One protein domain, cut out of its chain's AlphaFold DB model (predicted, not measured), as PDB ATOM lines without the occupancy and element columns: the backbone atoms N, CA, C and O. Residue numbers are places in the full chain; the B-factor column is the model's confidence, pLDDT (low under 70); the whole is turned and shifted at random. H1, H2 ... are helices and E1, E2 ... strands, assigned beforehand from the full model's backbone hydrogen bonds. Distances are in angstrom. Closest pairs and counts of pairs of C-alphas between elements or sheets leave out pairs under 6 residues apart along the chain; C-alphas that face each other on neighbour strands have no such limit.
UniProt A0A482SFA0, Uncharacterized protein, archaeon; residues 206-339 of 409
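This is residues 206 to 339 of the 409 residues of an uncharacterized protein of archaeon (UniProt A0A482SFA0). A strongly twisted sheet of six parallel strands runs through this domain, with H1 over one face, the short H3 on the opposite face and H2 over E1. H4 lies off the sheet beyond a long loop, and the small hairpin of E6 and E7 lies farthest from the middle. The printed part has 134 residues, under half of them in named elements, with four helices and eight strands in the order E1 H1 E2 H2 E3 H3 E4 H4 E5 E6 E7 E8. The large sheet's order is E2 E1 E3 E4 E5 E8; the class is mixed, helices and strands. The whole is compact, with a radius of gyration of the C-alphas of 15.3 A and spans of 45 by 41 by 29 A.

Start at E1, residues 206 to 209, an inner strand. H1, residues 218 to 230, is on the sheet at a height of 8.7 A; its closest C-alpha pair with E2, residues 234 to 236, is Phe 228 and Val 234, 6.0 A. E1, H1 and E2 make a strand-helix-strand unit, parallel neighbour strands with a helix between, its crossover right-handed; N 207 and O 235 are 2.8 A apart. H2, residues 239 to 244, lies over E1, slantwise at 41 degrees on the local plane; their closest C-alphas, Tyr 208 and Ile 242, are 6.0 A apart. E3, residues 247 to 250, is parallel to E1, with N 249 and O 208 at 2.8 A. H3, residues 265 to 270, stands up from the sheet, on the opposite face from H1. E4, residues 271 to 275, is parallel to E3, with N 272 and O 248 at 2.8 A. H4, residues 290 to 297, is not on the sheet. E5, residues 307 to 310, is parallel to E4, with N 309 and O 273 at 2.7 A. The hairpin of E6, residues 315 to 317, and E7, residues 320 to 323, is antiparallel, with N 317 and O 320 at 2.9 A; E6 is apart from E5. E8, residues 332 to 334, is an edge strand parallel to E5, with N 333 and O 308 at 2.8 A. In H1 and H4 every O i to N i+4 pair is within hydrogen-bond range; H2 and H3 each have 0 of 2, but 2 of 3 O i to N i+3 pairs.

Find C-alpha 206 at (2.994, 107.316, 103.342), where E1 begins. H1 runs 18.3 A from C-alpha 218 at (8.449, 99.336, 83.250), and E4 runs 12.3 A. E8 ends at C-alpha 334, (11.476, 86.423, 99.924).

The C-alphas farthest apart, Gly 240 and Ile 320, are 47.4 A apart. The printed part has no cut; the links E3 to H3 and E4 to H4 are long. Look for pLDDT under 70 at residues 279 to 281, 319, 325 and 337 to 339.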
ATOM      1  N   ARG A 206       2.486 106.461 104.418       96.94
ATOM      2  CA  ARG A 206       2.994 107.316 103.342       96.94
ATOM      3  C   ARG A 206       4.166 106.638 102.663       96.94
ATOM      4  O   ARG A 206       5.223 106.430 103.258       96.94
ATOM      5  N   ILE A 207       3.977 106.298 101.401       97.56
ATOM      6  CA  ILE A 207       4.950 105.574 100.601       97.56
ATOM      7  C   ILE A 207       5.428 106.478  99.476       97.56
ATOM      8  O   ILE A 207       4.635 106.998  98.696       97.56
ATOM      9  N   TYR A 208       6.738 106.638  99.356       98.12
ATOM     10  CA  TYR A 208       7.336 107.212  98.160       98.12
ATOM     11  C   TYR A 208       7.835 106.090  97.253       98.12
ATOM     12  O   TYR A 208       8.508 105.172  97.713       98.12
ATOM     13  N   LEU A 209       7.533 106.159  95.959       97.56
ATOM     14  CA  LEU A 209       8.046 105.219  94.965       97.56
ATOM     15  C   LEU A 209       9.132 105.911  94.137       97.56
ATOM     16  O   LEU A 209       8.828 106.879  93.436       97.56
ATOM     17  N   CYS A 210      10.368 105.399  94.198       96.94
ATOM     18  CA  CYS A 210      11.517 105.984  93.499       96.94
ATOM     19  C   CYS A 210      11.219 106.216  92.016       96.94
ATOM     20  O   CYS A 210      10.551 105.401  91.376       96.94
ATOM     21  N   ARG A 211      11.738 107.293  91.429       94.88
ATOM     22  CA  ARG A 211      11.505 107.613  90.016       94.88
ATOM     23  C   ARG A 211      11.982 106.498  89.086       94.88
ATOM     24  O   ARG A 211      12.973 105.816  89.326       94.88
ATOM     25  N   HIS A 212      11.292 106.367  87.959       91.88
ATOM     26  CA  HIS A 212      11.600 105.394  86.918       91.88
ATOM     27  C   HIS A 212      12.045 106.104  85.626       91.88
ATOM     28  O   HIS A 212      11.223 106.348  84.744       91.88
ATOM     29  N   PRO A 213      13.336 106.467  85.492       89.31
ATOM     30  CA  PRO A 213      13.820 107.221  84.335       89.31
ATOM     31  C   PRO A 213      14.132 106.346  83.108       89.31
ATOM     32  O   PRO A 213      14.562 106.866  82.080       89.31
ATOM     33  N   THR A 214      13.987 105.017  83.192       83.75
ATOM     34  CA  THR A 214      14.434 104.099  82.128       83.75
ATOM     35  C   THR A 214      13.297 103.460  81.352       83.75
ATOM     36  O   THR A 214      12.134 103.550  81.712       83.75
ATOM     37  N   ARG A 215      13.645 102.783  80.252       81.81
ATOM     38  CA  ARG A 215      12.703 101.992  79.445       81.81
ATOM     39  C   ARG A 215      12.613 100.519  79.874       81.81
ATOM     40  O   ARG A 215      11.850  99.766  79.274       81.81
ATOM     41  N   HIS A 216      13.404 100.078  80.853       78.94
ATOM     42  CA  HIS A 216      13.459  98.685  81.323       78.94
ATOM     43  C   HIS A 216      12.763  98.543  82.681       78.94
ATOM     44  O   HIS A 216      12.674  99.510  83.412       78.94
ATOM     45  N   GLY A 217      12.217  97.373  83.024       79.12
ATOM     46  CA  GLY A 217      11.509  97.189  84.310       79.12
ATOM     47  C   GLY A 217      10.146  97.890  84.417       79.12
ATOM     48  O   GLY A 217       9.439  97.717  85.401       79.12
ATOM     49  N   VAL A 218       9.718  98.593  83.362       83.38
ATOM     50  CA  VAL A 218       8.449  99.336  83.250       83.38
ATOM     51  C   VAL A 218       7.258  98.588  83.856       83.38
ATOM     52  O   VAL A 218       6.453  99.160  84.584       83.38
ATOM     53  N   ARG A 219       7.149  97.284  83.574       85.19
ATOM     54  CA  ARG A 219       6.035  96.461  84.049       85.19
ATOM     55  C   ARG A 219       5.955  96.428  85.574       85.19
ATOM     56  O   ARG A 219       4.875  96.624  86.116       85.19
ATOM     57  N   PHE A 220       7.057  96.129  86.252       86.56
ATOM     58  CA  PHE A 220       7.043  95.950  87.700       86.56
ATOM     59  C   PHE A 220       6.864  97.272  88.429       86.56
ATOM     60  O   PHE A 220       6.106  97.329  89.394       86.56
ATOM     61  N   TYR A 221       7.458  98.343  87.899       91.00
ATOM     62  CA  TYR A 221       7.190  99.702  88.353       91.00
ATOM     63  C   TYR A 221       5.698 100.042  88.369       91.00
ATOM     64  O   TYR A 221       5.162 100.412  89.413       91.00
ATOM     65  N   TYR A 222       5.013  99.885  87.231       88.38
ATOM     66  CA  TYR A 222       3.601 100.249  87.134       88.38
ATOM     67  C   TYR A 222       2.690  99.321  87.934       88.38
ATOM     68  O   TYR A 222       1.780  99.826  88.577       88.38
ATOM     69  N   LEU A 223       2.971  98.014  87.977       88.00
ATOM     70  CA  LEU A 223       2.216  97.082  88.823       88.00
ATOM     71  C   LEU A 223       2.340  97.431  90.309       88.00
ATOM     72  O   LEU A 223       1.356  97.405  91.040       88.00
ATOM     73  N   THR A 224       3.546  97.781  90.755       90.69
ATOM     74  CA  THR A 224       3.797  98.169  92.148       90.69
ATOM     75  C   THR A 224       3.095  99.490  92.466       90.69
ATOM     76  O   THR A 224       2.410  99.603  93.479       90.69
ATOM     77  N   ARG A 225       3.203 100.478  91.568       92.19
ATOM     78  CA  ARG A 225       2.514 101.770  91.689       92.19
ATOM     79  C   ARG A 225       0.995 101.611  91.740       92.19
ATOM     80  O   ARG A 225       0.362 102.231  92.583       92.19
ATOM     81  N   GLU A 226       0.423 100.813  90.847       87.38
ATOM     82  CA  GLU A 226      -1.010 100.513  90.808       87.38
ATOM     83  C   GLU A 226      -1.459  99.813  92.092       87.38
ATOM     84  O   GLU A 226      -2.411 100.264  92.721       87.38
ATOM     85  N   GLY A 227      -0.715  98.801  92.549       86.56
ATOM     86  CA  GLY A 227      -0.985  98.132  93.820       86.56
ATOM     87  C   GLY A 227      -1.021  99.103  95.002       86.56
ATOM     88  O   GLY A 227      -1.941  99.043  95.810       86.56
ATOM     89  N   PHE A 228      -0.078 100.045  95.076       91.56
ATOM     90  CA  PHE A 228      -0.087 101.079  96.113       91.56
ATOM     91  C   PHE A 228      -1.227 102.090  95.965       91.56
ATOM     92  O   PHE A 228      -1.800 102.482  96.975       91.56
ATOM     93  N   LEU A 229      -1.583 102.492  94.740       87.62
ATOM     94  CA  LEU A 229      -2.725 103.386  94.493       87.62
ATOM     95  C   LEU A 229      -4.060 102.753  94.900       87.62
ATOM     96  O   LEU A 229      -4.960 103.465  95.339       87.62
ATOM     97  N   LEU A 230      -4.195 101.438  94.733       82.31
ATOM     98  CA  LEU A 230      -5.414 100.693  95.054       82.31
ATOM     99  C   LEU A 230      -5.488 100.269  96.527       82.31
ATOM    100  O   LEU A 230      -6.555  99.879  97.000       82.31
ATOM    101  N   HIS A 231      -4.378 100.320  97.266       83.75
ATOM    102  CA  HIS A 231      -4.339  99.844  98.642       83.75
ATOM    103  C   HIS A 231      -4.928 100.891  99.613       83.75
ATOM    104  O   HIS A 231      -4.383 101.988  99.733       83.75
ATOM    105  N   PRO A 232      -5.984 100.568 100.389       84.94
ATOM    106  CA  PRO A 232      -6.750 101.562 101.158       84.94
ATOM    107  C   PRO A 232      -5.945 102.265 102.267       84.94
ATOM    108  O   PRO A 232      -6.234 103.410 102.614       84.94
ATOM    109  N   ASN A 233      -4.913 101.593 102.787       86.75
ATOM    110  CA  ASN A 233      -4.049 102.100 103.862       86.75
ATOM    111  C   ASN A 233      -2.696 102.621 103.355       86.75
ATOM    112  O   ASN A 233      -1.747 102.702 104.133       86.75
ATOM    113  N   VAL A 234      -2.569 102.918 102.062       93.50
ATOM    114  CA  VAL A 234      -1.354 103.499 101.482       93.50
ATOM    115  C   VAL A 234      -1.683 104.859 100.885       93.50
ATOM    116  O   VAL A 234      -2.697 105.046 100.220       93.50
ATOM    117  N   GLU A 235      -0.800 105.817 101.124       96.44
ATOM    118  CA  GLU A 235      -0.793 107.120 100.481       96.44
ATOM    119  C   GLU A 235       0.512 107.256  99.699       96.44
ATOM    120  O   GLU A 235       1.597 107.249 100.279       96.44
ATOM    121  N   LEU A 236       0.424 107.365  98.373       97.25
ATOM    122  CA  LEU A 236       1.603 107.622  97.553       97.25
ATOM    123  C   LEU A 236       1.951 109.107  97.578       97.25
ATOM    124  O   LEU A 236       1.204 109.927  97.045       97.25
ATOM    125  N   VAL A 237       3.108 109.438  98.144       97.69
ATOM    126  CA  VAL A 237       3.574 110.824  98.236       97.69
ATOM    127  C   VAL A 237       4.381 111.238  97.008       97.69
ATOM    128  O   VAL A 237       4.989 110.416  96.311       97.69
ATOM    129  N   SER A 238       4.377 112.539  96.725       97.19
ATOM    130  CA  SER A 238       5.107 113.116  95.601       97.19
ATOM    131  C   SER A 238       6.608 113.235  95.901       97.19
ATOM    132  O   SER A 238       7.057 113.076  97.033       97.19
ATOM    133  N   TYR A 239       7.409 113.563  94.882       96.62
ATOM    134  CA  TYR A 239       8.836 113.843  95.083       96.62
ATOM    135  C   TYR A 239       9.086 115.036  96.017       96.62
ATOM    136  O   TYR A 239      10.038 114.998  96.790       96.62
ATOM    137  N   GLY A 240       8.237 116.070  95.966       97.31
ATOM    138  CA  GLY A 240       8.364 117.231  96.854       97.31
ATOM    139  C   GLY A 240       8.207 116.859  98.330       97.31
ATOM    140  O   GLY A 240       8.815 117.486  99.193       97.31
ATOM    141  N   ASP A 241       7.483 115.771  98.598       97.75
ATOM    142  CA  ASP A 241       7.108 115.324  99.938       97.75
ATOM    143  C   ASP A 241       7.877 114.072 100.382       97.75
ATOM    144  O   ASP A 241       7.526 113.464 101.393       97.75
ATOM    145  N   ILE A 242       8.943 113.677  99.673       97.56
ATOM    146  CA  ILE A 242       9.725 112.459  99.966       97.56
ATOM    147  C   ILE A 242      10.203 112.387 101.424       97.56
ATOM    148  O   ILE A 242      10.207 111.320 102.032       97.56
ATOM    149  N   ASN A 243      10.542 113.529 102.028       97.56
ATOM    150  CA  ASN A 243      10.978 113.601 103.425       97.56
ATOM    151  C   ASN A 243       9.881 113.174 104.410       97.56
ATOM    152  O   ASN A 243      10.190 112.671 105.495       97.56
ATOM    153  N   THR A 244       8.617 113.339 104.020       97.19
ATOM    154  CA  THR A 244       7.447 112.936 104.802       97.19
ATOM    155  C   THR A 244       7.119 111.453 104.648       97.19
ATOM    156  O   THR A 244       6.356 110.935 105.450       97.19
ATOM    157  N   ALA A 245       7.702 110.751 103.671       97.75
ATOM    158  CA  ALA A 245       7.448 109.329 103.478       97.75
ATOM    159  C   ALA A 245       7.879 108.518 104.708       97.75
ATOM    160  O   ALA A 245       8.950 108.761 105.280       97.75
ATOM    161  N   ASP A 246       7.066 107.535 105.079       96.81
ATOM    162  CA  ASP A 246       7.396 106.556 106.115       96.81
ATOM    163  C   ASP A 246       8.317 105.477 105.520       96.81
ATOM    164  O   ASP A 246       9.312 105.094 106.136       96.81
ATOM    165  N   TYR A 247       8.048 105.081 104.269       97.75
ATOM    166  CA  TYR A 247       8.872 104.154 103.491       97.75
ATOM    167  C   TYR A 247       9.155 104.676 102.079       97.75
ATOM    168  O   TYR A 247       8.317 105.323 101.449       97.75
ATOM    169  N   ILE A 248      10.338 104.344 101.565       98.06
ATOM    170  CA  ILE A 248      10.787 104.664 100.207       98.06
ATOM    171  C   ILE A 248      11.009 103.357  99.449       98.06
ATOM    172  O   ILE A 248      11.886 102.573  99.794       98.06
ATOM    173  N   ILE A 249      10.222 103.109  98.410       97.62
ATOM    174  CA  ILE A 249      10.268 101.866  97.642       97.62
ATOM    175  C   ILE A 249      11.225 102.021  96.472       97.62
ATOM    176  O   ILE A 249      10.957 102.776  95.533       97.62
ATOM    177  N   TYR A 250      12.311 101.254  96.504       97.12
ATOM    178  CA  TYR A 250      13.303 101.194  95.441       97.12
ATOM    179  C   TYR A 250      13.192  99.883  94.661       97.12
ATOM    180  O   TYR A 250      13.211  98.794  95.234       97.12
ATOM    181  N   LEU A 251      13.101  99.992  93.332       95.00
ATOM    182  CA  LEU A 251      12.948  98.858  92.420       95.00
ATOM    183  C   LEU A 251      14.185  98.763  91.508       95.00
ATOM    184  O   LEU A 251      14.191  99.403  90.456       95.00
ATOM    185  N   PRO A 252      15.219  97.964  91.834       92.31
ATOM    186  CA  PRO A 252      16.472  97.926  91.070       92.31
ATOM    187  C   PRO A 252      16.299  97.599  89.577       92.31
ATOM    188  O   PRO A 252      17.091  98.033  88.745       92.31
ATOM    189  N   GLY A 253      15.254  96.840  89.222       88.19
ATOM    190  CA  GLY A 253      14.919  96.506  87.831       88.19
ATOM    191  C   GLY A 253      14.360  97.666  87.013       88.19
ATOM    192  O   GLY A 253      14.457  97.656  85.786       88.19
ATOM    193  N   SER A 254      13.799  98.670  87.687       87.94
ATOM    194  CA  SER A 254      13.111  99.810  87.073       87.94
ATOM    195  C   SER A 254      13.880 101.124  87.268       87.94
ATOM    196  O   SER A 254      13.967 101.959  86.367       87.94
ATOM    197  N   ALA A 255      14.464 101.324  88.441       88.62
ATOM    198  CA  ALA A 255      15.098 102.558  88.871       88.62
ATOM    199  C   ALA A 255      16.618 102.349  88.953       88.62
ATOM    200  O   ALA A 255      17.080 101.670  89.862       88.62
ATOM    201  N   PRO A 256      17.433 102.896  88.031       88.12
ATOM    202  CA  PRO A 256      18.881 102.840  88.175       88.12
ATOM    203  C   PRO A 256      19.296 103.723  89.339       88.12
ATOM    204  O   PRO A 256      19.078 104.931  89.296       88.12
ATOM    205  N   TRP A 257      19.939 103.126  90.337       88.69
ATOM    206  CA  TRP A 257      20.366 103.783  91.570       88.69
ATOM    207  C   TRP A 257      20.894 105.207  91.381       88.69
ATOM    208  O   TRP A 257      20.320 106.159  91.897       88.69
ATOM    209  N   HIS A 258      21.932 105.371  90.559       87.88
ATOM    210  CA  HIS A 258      22.613 106.654  90.362       87.88
ATOM    211  C   HIS A 258      21.779 107.723  89.634       87.88
ATOM    212  O   HIS A 258      22.223 108.862  89.543       87.88
ATOM    213  N   LEU A 259      20.610 107.366  89.096       88.75
ATOM    214  CA  LEU A 259      19.727 108.264  88.346       88.75
ATOM    215  C   LEU A 259      18.448 108.613  89.115       88.75
ATOM    216  O   LEU A 259      17.525 109.185  88.535       88.75
ATOM    217  N   THR A 260      18.370 108.246  90.393       92.38
ATOM    218  CA  THR A 260      17.190 108.481  91.227       92.38
ATOM    219  C   THR A 260      17.578 109.099  92.554       92.38
ATOM    220  O   THR A 260      18.665 108.860  93.072       92.38
ATOM    221  N   GLU A 261      16.653 109.853  93.127       95.12
ATOM    222  CA  GLU A 261      16.734 110.444  94.463       95.12
ATOM    223  C   GLU A 261      16.946 109.433  95.593       95.12
ATOM    224  O   GLU A 261      17.387 109.802  96.678       95.12
ATOM    225  N   CYS A 262      16.678 108.156  95.337       94.06
ATOM    226  CA  CYS A 262      16.874 107.091  96.309       94.06
ATOM    227  C   CYS A 262      18.349 106.792  96.586       94.06
ATOM    228  O   CYS A 262      18.641 106.111  97.560       94.06
ATOM    229  N   ASN A 263      19.280 107.360  95.807       93.44
ATOM    230  CA  ASN A 263      20.713 107.287  96.088       93.44
ATOM    231  C   ASN A 263      21.185 108.120  97.291       93.44
ATOM    232  O   ASN A 263      22.354 108.021  97.676       93.44
ATOM    233  N   GLN A 264      20.316 108.954  97.866       93.62
ATOM    234  CA  GLN A 264      20.662 109.810  98.994       93.62
ATOM    235  C   GLN A 264      20.740 108.982 100.281       93.62
ATOM    236  O   GLN A 264      19.771 108.351 100.701       93.62
ATOM    237  N   THR A 265      21.892 109.028 100.948       91.94
ATOM    238  CA  THR A 265      22.186 108.222 102.147       91.94
ATOM    239  C   THR A 265      21.234 108.486 103.306       91.94
ATOM    240  O   THR A 265      20.926 107.572 104.065       91.94
ATOM    241  N   GLN A 266      20.703 109.705 103.408       95.00
ATOM    242  CA  GLN A 266      19.713 110.087 104.417       95.00
ATOM    243  C   GLN A 266      18.415 109.264 104.352       95.00
ATOM    244  O   GLN A 266      17.686 109.189 105.339       95.00
ATOM    245  N   TYR A 267      18.125 108.629 103.213       95.81
ATOM    246  CA  TYR A 267      16.943 107.789 103.037       95.81
ATOM    247  C   TYR A 267      17.175 106.316 103.363       95.81
ATOM    248  O   TYR A 267      16.192 105.586 103.472       95.81
ATOM    249  N   ALA A 268      18.420 105.875 103.575       94.06
ATOM    250  CA  ALA A 268      18.745 104.474 103.870       94.06
ATOM    251  C   ALA A 268      17.835 103.831 104.945       94.06
ATOM    252  O   ALA A 268      17.298 102.754 104.682       94.06
ATOM    253  N   PRO A 269      17.517 104.495 106.080       95.88
ATOM    254  CA  PRO A 269      16.638 103.923 107.109       95.88
ATOM    255  C   PRO A 269      15.172 103.732 106.682       95.88
ATOM    256  O   PRO A 269      14.411 103.062 107.376       95.88
ATOM    257  N   LYS A 270      14.748 104.337 105.566       97.12
ATOM    258  CA  LYS A 270      13.381 104.261 105.025       97.12
ATOM    259  C   LYS A 270      13.288 103.390 103.773       97.12
ATOM    260  O   LYS A 270      12.179 103.065 103.348       97.12
ATOM    261  N   ILE A 271      14.418 103.035 103.159       97.50
ATOM    262  CA  ILE A 271      14.432 102.335 101.873       97.50
ATOM    263  C   ILE A 271      13.995 100.879 102.043       97.50
ATOM    264  O   ILE A 271      14.610 100.106 102.774       97.50
ATOM    265  N   VAL A 272      12.966 100.491 101.297       97.19
ATOM    266  CA  VAL A 272      12.566  99.104 101.079       97.19
ATOM    267  C   VAL A 272      12.910  98.741  99.641       97.19
ATOM    268  O   VAL A 272      12.389  99.329  98.689       97.19
ATOM    269  N   VAL A 273      13.798  97.768  99.472       95.69
ATOM    270  CA  VAL A 273      14.206  97.286  98.152       95.69
ATOM    271  C   VAL A 273      13.270  96.167  97.724       95.69
ATOM    272  O   VAL A 273      13.132  95.183  98.441       95.69
ATOM    273  N   MET A 274      12.657  96.268  96.547       94.75
ATOM    274  CA  MET A 274      11.918  95.160  95.936       94.75
ATOM    275  C   MET A 274      12.620  94.748  94.643       94.75
ATOM    276  O   MET A 274      12.510  95.392  93.600       94.75
ATOM    277  N   ASP A 275      13.390  93.671  94.722       91.88
ATOM    278  CA  ASP A 275      14.254  93.181  93.655       91.88
ATOM    279  C   ASP A 275      13.581  92.045  92.871       91.88
ATOM    280  O   ASP A 275      13.575  90.877  93.281       91.88
ATOM    281  N   GLU A 276      13.044  92.397  91.701       88.12
ATOM    282  CA  GLU A 276      12.382  91.475  90.774       88.12
ATOM    283  C   GLU A 276      13.333  90.630  89.910       88.12
ATOM    284  O   GLU A 276      12.860  89.800  89.120       88.12
ATOM    285  N   PHE A 277      14.652  90.836  90.000       83.38
ATOM    286  CA  PHE A 277      15.581  90.143  89.116       83.38
ATOM    287  C   PHE A 277      15.601  88.643  89.410       83.38
ATOM    288  O   PHE A 277      15.849  88.204  90.540       83.38
ATOM    289  N   ASP A 278      15.391  87.865  88.349       73.88
ATOM    290  CA  ASP A 278      15.546  86.417  88.346       73.88
ATOM    291  C   ASP A 278      17.030  86.055  88.235       73.88
ATOM    292  O   ASP A 278      17.701  86.437  87.276       73.88
ATOM    293  N   GLY A 279      17.537  85.263  89.177       65.94
ATOM    294  CA  GLY A 279      18.876  84.689  89.093       65.94
ATOM    295  C   GLY A 279      19.648  84.740  90.406       65.94
ATOM    296  O   GLY A 279      19.265  85.450  91.334       65.94
ATOM    297  N   PRO A 280      20.772  84.009  90.481       62.91
ATOM    298  CA  PRO A 280      21.635  83.957  91.657       62.91
ATOM    299  C   PRO A 280      22.518  85.207  91.789       62.91
ATOM    300  O   PRO A 280      23.588  85.136  92.392       62.91
ATOM    301  N   VAL A 281      22.123  86.312  91.147       69.00
ATOM    302  CA  VAL A 281      22.858  87.574  91.182       69.00
ATOM    303  C   VAL A 281      22.944  88.002  92.649       69.00
ATOM    304  O   VAL A 281      21.942  87.862  93.361       69.00
ATOM    305  N   PRO A 282      24.115  88.468  93.124       76.31
ATOM    306  CA  PRO A 282      24.214  89.046  94.456       76.31
ATOM    307  C   PRO A 282      23.149  90.130  94.647       76.31
ATOM    308  O   PRO A 282      22.643  90.700  93.675       76.31
ATOM    309  N   LEU A 283      22.807  90.395  95.907       84.00
ATOM    310  CA  LEU A 283      21.932  91.514  96.240       84.00
ATOM    311  C   LEU A 283      22.473  92.785  95.589       84.00
ATOM    312  O   LEU A 283      23.688  92.957  95.452       84.00
ATOM    313  N   PHE A 284      21.559  93.645  95.154       85.00
ATOM    314  CA  PHE A 284      21.918  94.906  94.541       85.00
ATOM    315  C   PHE A 284      22.842  95.688  95.488       85.00
ATOM    316  O   PHE A 284      22.495  95.924  96.646       85.00
ATOM    317  N   ASN A 285      24.017  96.072  94.985       86.25
ATOM    318  CA  ASN A 285      24.980  96.886  95.713       86.25
ATOM    319  C   ASN A 285      25.028  98.295  95.089       86.25
ATOM    320  O   ASN A 285      25.302  98.414  93.891       86.25
ATOM    321  N   PRO A 286      24.757  99.359  95.866       85.62
ATOM    322  CA  PRO A 286      24.771 100.743  95.397       85.62
ATOM    323  C   PRO A 286      26.174 101.301  95.118       85.62
ATOM    324  O   PRO A 286      26.283 102.388  94.544       85.62
ATOM    325  N   ALA A 287      27.228 100.610  95.557       86.06
ATOM    326  CA  ALA A 287      28.620 101.001  95.372       86.06
ATOM    327  C   ALA A 287      29.349 100.016  94.451       86.06
ATOM    328  O   ALA A 287      29.056  98.816  94.436       86.06
ATOM    329  N   ARG A 288      30.318 100.521  93.678       82.81
ATOM    330  CA  ARG A 288      31.148  99.677  92.802       82.81
ATOM    331  C   ARG A 288      32.302  99.023  93.550       82.81
ATOM    332  O   ARG A 288      32.734  97.945  93.152       82.81
ATOM    333  N   THR A 289      32.803  99.686  94.591       89.56
ATOM    334  CA  THR A 289      33.934  99.224  95.398       89.56
ATOM    335  C   THR A 289      33.603  99.286  96.885       89.56
ATOM    336  O   THR A 289      32.678  99.990  97.303       89.56
ATOM    337  N   THR A 290      34.360  98.537  97.683       88.25
ATOM    338  CA  THR A 290      34.223  98.502  99.143       88.25
ATOM    339  C   THR A 290      34.518  99.866  99.762       88.25
ATOM    340  O   THR A 290      33.784 100.312 100.633       88.25
ATOM    341  N   GLU A 291      35.526 100.575  99.256       92.31
ATOM    342  CA  GLU A 291      35.931 101.894  99.754       92.31
ATOM    343  C   GLU A 291      34.843 102.943  99.486       92.31
ATOM    344  O   GLU A 291      34.550 103.774 100.344       92.31
ATOM    345  N   GLU A 292      34.194 102.888  98.313       90.69
ATOM    346  CA  GLU A 292      33.042 103.748  98.010       90.69
ATOM    347  C   GLU A 292      31.880 103.457  98.970       90.69
ATOM    348  O   GLU A 292      31.185 104.376  99.410       90.69
ATOM    349  N   TYR A 293      31.675 102.183  99.309       89.38
ATOM    350  CA  TYR A 293      30.634 101.767 100.237       89.38
ATOM    351  C   TYR A 293      30.901 102.282 101.656       89.38
ATOM    352  O   TYR A 293      30.039 102.937 102.242       89.38
ATOM    353  N   GLU A 294      32.104 102.050 102.183       90.00
ATOM    354  CA  GLU A 294      32.523 102.525 103.505       90.00
ATOM    355  C   GLU A 294      32.435 104.046 103.614       90.00
ATOM    356  O   GLU A 294      31.863 104.561 104.574       90.00
ATOM    357  N   ALA A 295      32.936 104.769 102.608       89.56
ATOM    358  CA  ALA A 295      32.891 106.226 102.586       89.56
ATOM    359  C   ALA A 295      31.452 106.767 102.594       89.56
ATOM    360  O   ALA A 295      31.199 107.842 103.140       89.56
ATOM    361  N   ARG A 296      30.506 106.037 101.990       87.88
ATOM    362  CA  ARG A 296      29.106 106.460 101.866       87.88
ATOM    363  C   ARG A 296      28.242 106.060 103.066       87.88
ATOM    364  O   ARG A 296      27.388 106.848 103.466       87.88
ATOM    365  N   TYR A 297      28.440 104.865 103.621       87.50
ATOM    366  CA  TYR A 297      27.555 104.281 104.642       87.50
ATOM    367  C   TYR A 297      28.214 104.088 106.012       87.50
ATOM    368  O   TYR A 297      27.542 103.690 106.960       87.50
ATOM    369  N   GLY A 298      29.503 104.403 106.148       88.94
ATOM    370  CA  GLY A 298      30.212 104.364 107.429       88.94
ATOM    371  C   GLY A 298      30.691 102.975 107.861       88.94
ATOM    372  O   GLY A 298      31.093 102.817 109.010       88.94
ATOM    373  N   GLY A 299      30.662 101.976 106.971       87.62
ATOM    374  CA  GLY A 299      31.227 100.642 107.202       87.62
ATOM    375  C   GLY A 299      30.789  99.619 106.149       87.62
ATOM    376  O   GLY A 299      29.761  99.805 105.506       87.62
ATOM    377  N   ILE A 300      31.559  98.539 105.978       84.31
ATOM    378  CA  ILE A 300      31.309  97.479 104.972       84.31
ATOM    379  C   ILE A 300      30.017  96.707 105.265       84.31
ATOM    380  O   ILE A 300      29.290  96.340 104.347       84.31
ATOM    381  N   ASP A 301      29.717  96.494 106.545       83.19
ATOM    382  CA  ASP A 301      28.599  95.658 106.994       83.19
ATOM    383  C   ASP A 301      27.350  96.467 107.381       83.19
ATOM    384  O   ASP A 301      26.384  95.918 107.911       83.19
ATOM    385  N   VAL A 302      27.354  97.783 107.143       87.06
ATOM    386  CA  VAL A 302      26.206  98.647 107.448       87.06
ATOM    387  C   VAL A 302      25.205  98.551 106.299       87.06
ATOM    388  O   VAL A 302      25.567  98.913 105.181       87.06
ATOM    389  N   PRO A 303      23.957  98.093 106.511       89.62
ATOM    390  CA  PRO A 303      22.969  98.039 105.442       89.62
ATOM    391  C   PRO A 303      22.597  99.455 104.979       89.62
ATOM    392  O   PRO A 303      22.354 100.355 105.780       89.62
ATOM    393  N   TRP A 304      22.528  99.653 103.663       92.94
ATOM    394  CA  TRP A 304      22.107 100.913 103.034       92.94
ATOM    395  C   TRP A 304      20.581 101.013 102.847       92.94
ATOM    396  O   TRP A 304      20.085 101.925 102.186       92.94
ATOM    397  N   TYR A 305      19.838 100.059 103.403       95.19
ATOM    398  CA  TYR A 305      18.393  99.914 103.291       95.19
ATOM    399  C   TYR A 305      17.798  99.467 104.635       95.19
ATOM    400  O   TYR A 305      18.512  99.001 105.520       95.19
ATOM    401  N   ASN A 306      16.478  99.582 104.768       95.56
ATOM    402  CA  ASN A 306      15.709  99.095 105.912       95.56
ATOM    403  C   ASN A 306      15.299  97.626 105.740       95.56
ATOM    404  O   ASN A 306      15.498  96.799 106.623       95.56
ATOM    405  N   MET A 307      14.731  97.288 104.577       95.62
ATOM    406  CA  MET A 307      14.325  95.919 104.245       95.62
ATOM    407  C   MET A 307      14.625  95.603 102.785       95.62
ATOM    408  O   MET A 307      14.542  96.480 101.921       95.62
ATOM    409  N   TYR A 308      14.908  94.337 102.496       94.06
ATOM    410  CA  TYR A 308      15.177  93.871 101.141       94.06
ATOM    411  C   TYR A 308      14.298  92.674 100.793       94.06
ATOM    412  O   TYR A 308      14.414  91.603 101.372       94.06
ATOM    413  N   PHE A 309      13.455  92.814  99.779       92.69
ATOM    414  CA  PHE A 309      12.619  91.750  99.245       92.69
ATOM    415  C   PHE A 309      13.207  91.244  97.932       92.69
ATOM    416  O   PHE A 309      13.233  91.966  96.935       92.69
ATOM    417  N   LYS A 310      13.678  89.995  97.904       89.81
ATOM    418  CA  LYS A 310      14.299  89.387  96.716       89.81
ATOM    419  C   LYS A 310      13.361  88.375  96.076       89.81
ATOM    420  O   LYS A 310      12.934  87.453  96.755       89.81
ATOM    421  N   ARG A 311      13.089  88.469  94.769       84.88
ATOM    422  CA  ARG A 311      12.242  87.497  94.038       84.88
ATOM    423  C   ARG A 311      12.887  86.127  93.852       84.88
ATOM    424  O   ARG A 311      12.216  85.104  93.908       84.88
ATOM    425  N   SER A 312      14.193  86.090  93.606       77.69
ATOM    426  CA  SER A 312      14.945  84.844  93.439       77.69
ATOM    427  C   SER A 312      15.729  84.529  94.710       77.69
ATOM    428  O   SER A 312      16.913  84.828  94.806       77.69
ATOM    429  N   TYR A 313      15.061  83.920  95.689       74.06
ATOM    430  CA  TYR A 313      15.623  83.576  97.007       74.06
ATOM    431  C   TYR A 313      16.470  82.290  97.023       74.06
ATOM    432  O   TYR A 313      17.033  81.922  98.054       74.06
ATOM    433  N   VAL A 314      16.581  81.600  95.884       74.19
ATOM    434  CA  VAL A 314      17.272  80.311  95.750       74.19
ATOM    435  C   VAL A 314      18.390  80.407  94.723       74.19
ATOM    436  O   VAL A 314      18.164  80.838  93.589       74.19
ATOM    437  N   ARG A 315      19.579  79.909  95.074       74.25
ATOM    438  CA  ARG A 315      20.648  79.660  94.105       74.25
ATOM    439  C   ARG A 315      20.514  78.243  93.554       74.25
ATOM    440  O   ARG A 315      20.354  77.282  94.305       74.25
ATOM    441  N   ARG A 316      20.577  78.125  92.227       73.06
ATOM    442  CA  ARG A 316      20.623  76.839  91.525       73.06
ATOM    443  C   ARG A 316      21.841  76.782  90.617       73.06
ATOM    444  O   ARG A 316      22.184  77.796  90.010       73.06
ATOM    445  N   ASN A 317      22.454  75.610  90.502       73.06
ATOM    446  CA  ASN A 317      23.462  75.314  89.489       73.06
ATOM    447  C   ASN A 317      22.949  74.156  88.630       73.06
ATOM    448  O   ASN A 317      22.633  73.098  89.160       73.06
ATOM    449  N   ASP A 318      22.763  74.396  87.335       72.38
ATOM    450  CA  ASP A 318      22.161  73.438  86.395       72.38
ATOM    451  C   ASP A 318      20.820  72.814  86.862       72.38
ATOM    452  O   ASP A 318      20.503  71.646  86.638       72.38
ATOM    453  N   GLY A 319      19.999  73.622  87.541       67.06
ATOM    454  CA  GLY A 319      18.708  73.200  88.096       67.06
ATOM    455  C   GLY A 319      18.778  72.548  89.476       67.06
ATOM    456  O   GLY A 319      17.740  72.455  90.127       67.06
ATOM    457  N   ILE A 320      19.971  72.197  89.955       71.12
ATOM    458  CA  ILE A 320      20.188  71.645  91.293       71.12
ATOM    459  C   ILE A 320      20.175  72.789  92.305       71.12
ATOM    460  O   ILE A 320      20.891  73.779  92.142       71.12
ATOM    461  N   PHE A 321      19.341  72.664  93.337       76.38
ATOM    462  CA  PHE A 321      19.349  73.562  94.489       76.38
ATOM    463  C   PHE A 321      20.727  73.527  95.160       76.38
ATOM    464  O   PHE A 321      21.222  72.449  95.468       76.38
ATOM    465  N   THR A 322      21.336  74.689  95.399       80.81
ATOM    466  CA  THR A 322      22.622  74.746  96.109       80.81
ATOM    467  C   THR A 322      22.487  75.373  97.485       80.81
ATOM    468  O   THR A 322      22.957  74.806  98.464       80.81
ATOM    469  N   VAL A 323      21.857  76.546  97.583       79.81
ATOM    470  CA  VAL A 323      21.762  77.293  98.841       79.81
ATOM    471  C   VAL A 323      20.660  78.351  98.773       79.81
ATOM    472  O   VAL A 323      20.264  78.790  97.690       79.81
ATOM    473  N   TYR A 324      20.214  78.805  99.944       78.94
ATOM    474  CA  TYR A 324      19.482  80.056 100.123       78.94
ATOM    475  C   TYR A 324      20.471  81.172 100.498       78.94
ATOM    476  O   TYR A 324      20.750  81.365 101.682       78.94
ATOM    477  N   PRO A 325      21.067  81.886  99.527       69.69
ATOM    478  CA  PRO A 325      22.160  82.818  99.815       69.69
ATOM    479  C   PRO A 325      21.742  83.969 100.744       69.69
ATOM    480  O   PRO A 325      22.589  84.535 101.426       69.69
ATOM    481  N   HIS A 326      20.448  84.283 100.794       74.06
ATOM    482  CA  HIS A 326      19.922  85.461 101.476       74.06
ATOM    483  C   HIS A 326      19.314  85.177 102.857       74.06
ATOM    484  O   HIS A 326      19.194  86.098 103.648       74.06
ATOM    485  N   LEU A 327      19.009  83.916 103.202       70.62
ATOM    486  CA  LEU A 327      18.394  83.577 104.502       70.62
ATOM    487  C   LEU A 327      19.322  83.789 105.709       70.62
ATOM    488  O   LEU A 327      18.887  83.679 106.850       70.62
ATOM    489  N   LYS A 328      20.611  84.062 105.477       78.19
ATOM    490  CA  LYS A 328      21.556  84.410 106.547       78.19
ATOM    491  C   LYS A 328      21.449  85.877 106.975       78.19
ATOM    492  O   LYS A 328      21.946  86.219 108.044       78.19
ATOM    493  N   GLN A 329      20.841  86.729 106.153       84.31
ATOM    494  CA  GLN A 329      20.672  88.151 106.430       84.31
ATOM    495  C   GLN A 329      19.303  88.375 107.082       84.31
ATOM    496  O   GLN A 329      18.299  87.825 106.633       84.31
ATOM    497  N   ARG A 330      19.270  89.120 108.193       87.44
ATOM    498  CA  ARG A 330      18.066  89.277 109.042       87.44
ATOM    499  C   ARG A 330      17.002  90.188 108.426       87.44
ATOM    500  O   ARG A 330      15.858  90.187 108.858       87.44
ATOM    501  N   ASP A 331      17.420  90.966 107.449       90.06
ATOM    502  CA  ASP A 331      16.741  92.069 106.784       90.06
ATOM    503  C   ASP A 331      16.389  91.738 105.326       90.06
ATOM    504  O   ASP A 331      15.879  92.594 104.598       90.06
ATOM    505  N   VAL A 332      16.633  90.490 104.896       90.06
ATOM    506  CA  VAL A 332      16.308  90.018 103.551       90.06
ATOM    507  C   VAL A 332      15.195  88.982 103.578       90.06
ATOM    508  O   VAL A 332      15.307  87.910 104.173       90.06
ATOM    509  N   PHE A 333      14.131  89.286 102.849       89.75
ATOM    510  CA  PHE A 333      12.895  88.526 102.802       89.75
ATOM    511  C   PHE A 333      12.618  88.019 101.378       89.75
ATOM    512  O   PHE A 333      13.009  88.649 100.388       89.75
ATOM    513  N   PRO A 334      11.937  86.872 101.229       84.88
ATOM    514  CA  PRO A 334      11.476  86.423  99.924       84.88
ATOM    515  C   PRO A 334      10.360  87.344  99.407       84.88
ATOM    516  O   PRO A 334       9.372  87.586 100.096       84.88
ATOM    517  N   LEU A 335      10.491  87.819  98.167       85.25
ATOM    518  CA  LEU A 335       9.402  88.474  97.443       85.25
ATOM    519  C   LEU A 335       8.568  87.397  96.748       85.25
ATOM    520  O   LEU A 335       9.029  86.775  95.785       85.25
ATOM    521  N   THR A 336       7.357  87.155  97.239       71.31
ATOM    522  CA  THR A 336       6.464  86.151  96.658       71.31
ATOM    523  C   THR A 336       5.983  86.575  95.271       71.31
ATOM    524  O   THR A 336       5.820  87.755  94.963       71.31
ATOM    525  N   TYR A 337       5.755  85.587  94.403       64.25
ATOM    526  CA  TYR A 337       5.040  85.815  93.155       64.25
ATOM    527  C   TYR A 337       3.599  86.179  93.494       64.25
ATOM    528  O   TYR A 337       2.883  85.354  94.061       64.25
ATOM    529  N   SER A 338       3.152  87.371  93.111       55.47
ATOM    530  CA  SER A 338       1.719  87.600  93.004       55.47
ATOM    531  C   SER A 338       1.176  86.676  91.911       55.47
ATOM    532  O   SER A 338       1.699  86.619  90.791       55.47
ATOM    533  N   VAL A 339       0.145  85.899  92.245       52.03
ATOM    534  CA  VAL A 339      -0.665  85.235  91.225       52.03
ATOM    535  C   VAL A 339      -1.341  86.365  90.463       52.03
ATOM    536  O   VAL A 339      -2.118  87.119  91.038       52.03
TER     537      VAL A 339